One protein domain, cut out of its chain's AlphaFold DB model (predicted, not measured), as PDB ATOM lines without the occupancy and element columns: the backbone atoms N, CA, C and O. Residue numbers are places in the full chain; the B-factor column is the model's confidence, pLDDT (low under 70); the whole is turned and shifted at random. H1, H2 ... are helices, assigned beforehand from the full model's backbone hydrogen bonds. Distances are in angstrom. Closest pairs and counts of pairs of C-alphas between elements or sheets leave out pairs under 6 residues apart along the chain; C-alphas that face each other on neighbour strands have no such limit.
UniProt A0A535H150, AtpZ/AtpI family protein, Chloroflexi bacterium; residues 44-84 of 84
ATOM      1  N   PHE A  44      18.825 -46.003  28.175       72.88
ATOM      2  CA  PHE A  44      19.155 -47.233  28.902       72.88
ATOM      3  C   PHE A  44      20.482 -47.846  28.431       72.88
ATOM      4  O   PHE A  44      21.371 -48.103  29.244       72.88
ATOM      5  N   VAL A  45      20.646 -48.027  27.116       79.38
ATOM      6  CA  VAL A  45      21.885 -48.560  26.530       79.38
ATOM      7  C   VAL A  45      23.049 -47.596  26.758       79.38
ATOM      8  O   VAL A  45      24.144 -48.042  27.092       79.38
ATOM      9  N   ALA A  46      22.820 -46.282  26.654       73.50
ATOM     10  CA  ALA A  46      23.842 -45.286  26.962       73.50
ATOM     11  C   ALA A  46      24.335 -45.401  28.416       73.50
ATOM     12  O   ALA A  46      25.543 -45.418  28.640       73.50
ATOM     13  N   GLY A  47      23.426 -45.546  29.388       66.31
ATOM     14  CA  GLY A  47      23.776 -45.751  30.797       66.31
ATOM     15  C   GLY A  47      24.579 -47.032  31.039       66.31
ATOM     16  O   GLY A  47      25.583 -46.992  31.742       66.31
ATOM     17  N   LEU A  48      24.192 -48.139  30.395       70.75
ATOM     18  CA  LEU A  48      24.917 -49.416  30.448       70.75
ATOM     19  C   LEU A  48      26.348 -49.306  29.908       70.75
ATOM     20  O   LEU A  48      27.286 -49.799  30.531       70.75
ATOM     21  N   VAL A  49      26.522 -48.661  28.752       73.94
ATOM     22  CA  VAL A  49      27.844 -48.489  28.134       73.94
ATOM     23  C   VAL A  49      28.720 -47.562  28.978       73.94
ATOM     24  O   VAL A  49      29.897 -47.856  29.173       73.94
ATOM     25  N   LEU A  50      28.161 -46.475  29.519       66.19
ATOM     26  CA  LEU A  50      28.884 -45.574  30.421       66.19
ATOM     27  C   LEU A  50      29.354 -46.289  31.694       66.19
ATOM     28  O   LEU A  50      30.510 -46.133  32.078       66.19
ATOM     29  N   ASP A  51      28.500 -47.105  32.309       63.75
ATOM     30  CA  ASP A  51      28.844 -47.883  33.506       63.75
ATOM     31  C   ASP A  51      29.974 -48.893  33.215       63.75
ATOM     32  O   ASP A  51      30.961 -48.964  33.951       63.75
ATOM     33  N   ALA A  52      29.896 -49.582  32.068       68.12
ATOM     34  CA  ALA A  52      30.915 -50.534  31.620       68.12
ATOM     35  C   ALA A  52      32.277 -49.877  31.324       68.12
ATOM     36  O   ALA A  52      33.319 -50.490  31.551       68.12
ATOM     37  N   VAL A  53      32.293 -48.637  30.825       71.12
ATOM     38  CA  VAL A  53      33.541 -47.906  30.544       71.12
ATOM     39  C   VAL A  53      34.141 -47.321  31.823       71.12
ATOM     40  O   VAL A  53      35.353 -47.394  32.014       71.12
ATOM     41  N   VAL A  54      33.320 -46.780  32.725       75.38
ATOM     42  CA  VAL A  54      33.794 -46.022  33.898       75.38
ATOM     43  C   VAL A  54      34.150 -46.928  35.092       75.38
ATOM     44  O   VAL A  54      34.849 -46.479  35.997       75.38
ATOM     45  N   HIS A  55      33.759 -48.213  35.085       65.38
ATOM     46  CA  HIS A  55      34.082 -49.206  36.137       65.38
ATOM     47  C   HIS A  55      33.654 -48.781  37.553       65.38
ATOM     48  O   HIS A  55      34.104 -49.317  38.567       65.38
ATOM     49  N   THR A  56      32.775 -47.796  37.640       56.12
ATOM     50  CA  THR A  56      32.105 -47.409  38.870       56.12
ATOM     51  C   THR A  56      31.087 -48.482  39.238       56.12
ATOM     52  O   THR A  56      30.516 -49.123  38.364       56.12
ATOM     53  N   SER A  57      30.851 -48.674  40.541       59.44
ATOM     54  CA  SER A  57      29.638 -49.324  41.075       59.44
ATOM     55  C   SER A  57      28.409 -48.981  40.208       59.44
ATOM     56  O   SER A  57      28.391 -47.847  39.721       59.44
ATOM     57  N   PRO A  58      27.395 -49.872  40.054       69.44
ATOM     58  CA  PRO A  58      26.314 -49.814  39.043       69.44
ATOM     59  C   PRO A  58      25.334 -48.623  39.163       69.44
ATOM     60  O   PRO A  58      24.167 -48.681  38.783       69.44
ATOM     61  N   LEU A  59      25.789 -47.514  39.731       68.44
ATOM     62  CA  LEU A  59      25.137 -46.230  39.887       68.44
ATOM     63  C   LEU A  59      24.797 -45.583  38.542       68.44
ATOM     64  O   LEU A  59      23.720 -44.994  38.439       68.44
ATOM     65  N   PHE A  60      25.642 -45.694  37.506       64.50
ATOM     66  CA  PHE A  60      25.321 -45.099  36.198       64.50
ATOM     67  C   PHE A  60      24.234 -45.879  35.466       64.50
ATOM     68  O   PHE A  60      23.421 -45.272  34.765       64.50
ATOM     69  N   LEU A  61      24.142 -47.189  35.702       67.12
ATOM     70  CA  LEU A  61      23.016 -47.998  35.247       67.12
ATOM     71  C   LEU A  61      21.709 -47.517  35.895       67.12
ATOM     72  O   LEU A  61      20.741 -47.247  35.183       67.12
ATOM     73  N   PHE A  62      21.680 -47.325  37.220       73.25
ATOM     74  CA  PHE A  62      20.493 -46.797  37.905       73.25
ATOM     75  C   PHE A  62      20.146 -45.367  37.478       73.25
ATOM     76  O   PHE A  62      18.970 -45.065  37.275       73.25
ATOM     77  N   ALA A  63      21.143 -44.500  37.290       75.69
ATOM     78  CA  ALA A  63      20.931 -43.142  36.797       75.69
ATOM     79  C   ALA A  63      20.362 -43.138  35.369       75.69
ATOM     80  O   ALA A  63      19.374 -42.453  35.108       75.69
ATOM     81  N   GLY A  64      20.927 -43.947  34.466       69.44
ATOM     82  CA  GLY A  64      20.441 -44.118  33.094       69.44
ATOM     83  C   GLY A  64      19.036 -44.718  33.036       69.44
ATOM     84  O   GLY A  64      18.206 -44.269  32.247       69.44
ATOM     85  N   LEU A  65      18.728 -45.665  33.924       74.25
ATOM     86  CA  LEU A  65      17.392 -46.239  34.072       74.25
ATOM     87  C   LEU A  65      16.377 -45.193  34.554       74.25
ATOM     88  O   LEU A  65      15.315 -45.059  33.949       74.25
ATOM     89  N   PHE A  66      16.701 -44.417  35.594       79.44
ATOM     90  CA  PHE A  66      15.839 -43.332  36.080       79.44
ATOM     91  C   PHE A  66      15.588 -42.276  34.998       79.44
ATOM     92  O   PHE A  66      14.445 -41.851  34.804       79.44
ATOM     93  N   LEU A  67      16.629 -41.892  34.253       76.81
ATOM     94  CA  LEU A  67      16.519 -40.969  33.122       76.81
ATOM     95  C   LEU A  67      15.653 -41.541  31.993       76.81
ATOM     96  O   LEU A  67      14.782 -40.835  31.485       76.81
ATOM     97  N   GLY A  68      15.842 -42.811  31.628       74.44
ATOM     98  CA  GLY A  68      15.055 -43.481  30.590       74.44
ATOM     99  C   GLY A  68      13.578 -43.621  30.962       74.44
ATOM    100  O   GLY A  68      12.705 -43.302  30.153       74.44
ATOM    101  N   ILE A  69      13.280 -44.017  32.203       75.88
ATOM    102  CA  ILE A  69      11.905 -44.096  32.722       75.88
ATOM    103  C   ILE A  69      11.264 -42.702  32.750       75.88
ATOM    104  O   ILE A  69      10.124 -42.540  32.306       75.88
ATOM    105  N   GLY A  70      11.991 -41.687  33.226       79.38
ATOM    106  CA  GLY A  70      11.517 -40.304  33.269       79.38
ATOM    107  C   GLY A  70      11.206 -39.750  31.876       79.38
ATOM    108  O   GLY A  70      10.119 -39.212  31.655       79.38
ATOM    109  N   ALA A  71      12.109 -39.951  30.914       72.94
ATOM    110  CA  ALA A  71      11.925 -39.533  29.527       72.94
ATOM    111  C   ALA A  71      10.733 -40.242  28.864       72.94
ATOM    112  O   ALA A  71       9.896 -39.579  28.248       72.94
ATOM    113  N   ALA A  72      10.600 -41.562  29.036       69.75
ATOM    114  CA  ALA A  72       9.475 -42.328  28.502       69.75
ATOM    115  C   ALA A  72       8.134 -41.881  29.110       69.75
ATOM    116  O   ALA A  72       7.161 -41.670  28.384       69.75
ATOM    117  N   THR A  73       8.095 -41.661  30.428       78.69
ATOM    118  CA  THR A  73       6.895 -41.186  31.136       78.69
ATOM    119  C   THR A  73       6.499 -39.785  30.677       78.69
ATOM    120  O   THR A  73       5.328 -39.537  30.387       78.69
ATOM    121  N   PHE A  74       7.462 -38.871  30.536       75.31
ATOM    122  CA  PHE A  74       7.213 -37.516  30.040       75.31
ATOM    123  C   PHE A  74       6.728 -37.513  28.582       75.31
ATOM    124  O   PHE A  74       5.779 -36.808  28.224       75.31
ATOM    125  N   ALA A  75       7.334 -38.340  27.731       75.31
ATOM    126  CA  ALA A  75       6.945 -38.488  26.334       75.31
ATOM    127  C   ALA A  75       5.534 -39.094  26.180       75.31
ATOM    128  O   ALA A  75       4.757 -38.669  25.321       75.31
ATOM    129  N   LEU A  76       5.170 -40.047  27.041       80.44
ATOM    130  CA  LEU A  76       3.822 -40.603  27.097       80.44
ATOM    131  C   LEU A  76       2.811 -39.563  27.598       80.44
ATOM    132  O   LEU A  76       1.755 -39.392  26.992       80.44
ATOM    133  N   TYR A  77       3.152 -38.827  28.657       78.00
ATOM    134  CA  TYR A  77       2.298 -37.787  29.230       78.00
ATOM    135  C   TYR A  77       2.004 -36.665  28.228       78.00
ATOM    136  O   TYR A  77       0.850 -36.286  28.043       78.00
ATOM    137  N   THR A  78       3.026 -36.166  27.528       77.31
ATOM    138  CA  THR A  78       2.862 -35.134  26.489       77.31
ATOM    139  C   THR A  78       2.015 -35.615  25.314       77.31
ATOM    140  O   THR A  78       1.230 -34.833  24.778       77.31
ATOM    141  N   ARG A  79       2.107 -36.900  24.940       71.38
ATOM    142  CA  ARG A  79       1.208 -37.495  23.942       71.38
ATOM    143  C   ARG A  79      -0.222 -37.582  24.461       71.38
ATOM    144  O   ARG A  79      -1.112 -37.102  23.773       71.38
ATOM    145  N   LEU A  80      -0.455 -38.104  25.664       80.25
ATOM    146  CA  LEU A  80      -1.800 -38.201  26.252       80.25
ATOM    147  C   LEU A  80      -2.481 -36.834  26.362       80.25
ATOM    148  O   LEU A  80      -3.632 -36.693  25.960       80.25
ATOM    149  N   LYS A  81      -1.748 -35.808  26.805       72.50
ATOM    150  CA  LYS A  81      -2.245 -34.426  26.877       72.50
ATOM    151  C   LYS A  81      -2.574 -33.809  25.519       72.50
ATOM    152  O   LYS A  81      -3.250 -32.795  25.471       72.50
ATOM    153  N   ARG A  82      -2.044 -34.363  24.427       67.62
ATOM    154  CA  ARG A  82      -2.343 -33.916  23.063       67.62
ATOM    155  C   ARG A  82      -3.621 -34.552  22.506       67.62
ATOM    156  O   ARG A  82      -4.128 -34.069  21.500       67.62
ATOM    157  N   TYR A  83      -4.106 -35.629  23.128       56.28
ATOM    158  CA  TYR A  83      -5.315 -36.353  22.724       56.28
ATOM    159  C   TYR A  83      -6.521 -36.120  23.654       56.28
ATOM    160  O   TYR A  83      -7.623 -36.527  23.293       56.28
ATOM    161  N   LEU A  84      -6.315 -35.495  24.821       54.47
ATOM    162  CA  LEU A  84      -7.346 -35.006  25.749       54.47
ATOM    163  C   LEU A  84      -7.600 -33.515  25.516       54.47
ATOM    164  O   LEU A  84      -8.776 -33.110  25.620       54.47
TER     165      LEU A  84
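AT A GLANCE: This is residues 44 to 84 of the 84 residues of the protein "AtpZ/AtpI family protein" of Chloroflexi bacterium (UniProt A0A535H150). Two helices make a lopsided helical hairpin: the short helix H1 runs one way, the chain turns through residues 55 to 58, and the much longer helix H2 folds back alongside it. H2 begins side by side with H1 and then runs on past it, so that residues 70 to 84, of which 70 to 83 belong to H2, stick out as a free arm and make much of the length of a rod. The printed part has 41 residues with two named helices, H1 then H2, and no named strand; its class is all helix. It is only just extended, close to loose, with a radius of gyration of the C-alphas of 13.6 A and spans of 45 by 12 by 7 A.

HOW THE PARTS SIT: H1, residues 44 to 54, and H2, residues 59 to 83, form a helical hairpin and touch, with 20 pairs of C-alphas within 8 A. Their closest C-alphas are those of Gly 47 and Gly 64, 4.4 A apart. They run opposite ways at a shallow tilt of 19 degrees. H2 touches H1 with residues 59 to 68 alone. In H1 and H2 every O i to N i+4 pair is within hydrogen-bond range.

IN THESE COORDINATES: H1 begins at C-alpha 44, at (19.155, -47.233, 28.902), and measures 15.5 A from first to last C-alpha. H2 begins at C-alpha 59, at (25.137, -46.230, 39.887), and ends at C-alpha 83, at (-5.315, -36.353, 22.724), 36.3 A away.

THE WHOLE: The two C-alphas farthest apart are those of His 55 and Leu 84, at 45.0 A. The printed part has no cut, and the link from H1 to H2 is tight, with 4 residues. Residue 84 is the chain's last. The mean pLDDT of the printed part is 71.2, and 16 residues are under 70, among them residues 55 to 61 and 82 to 84.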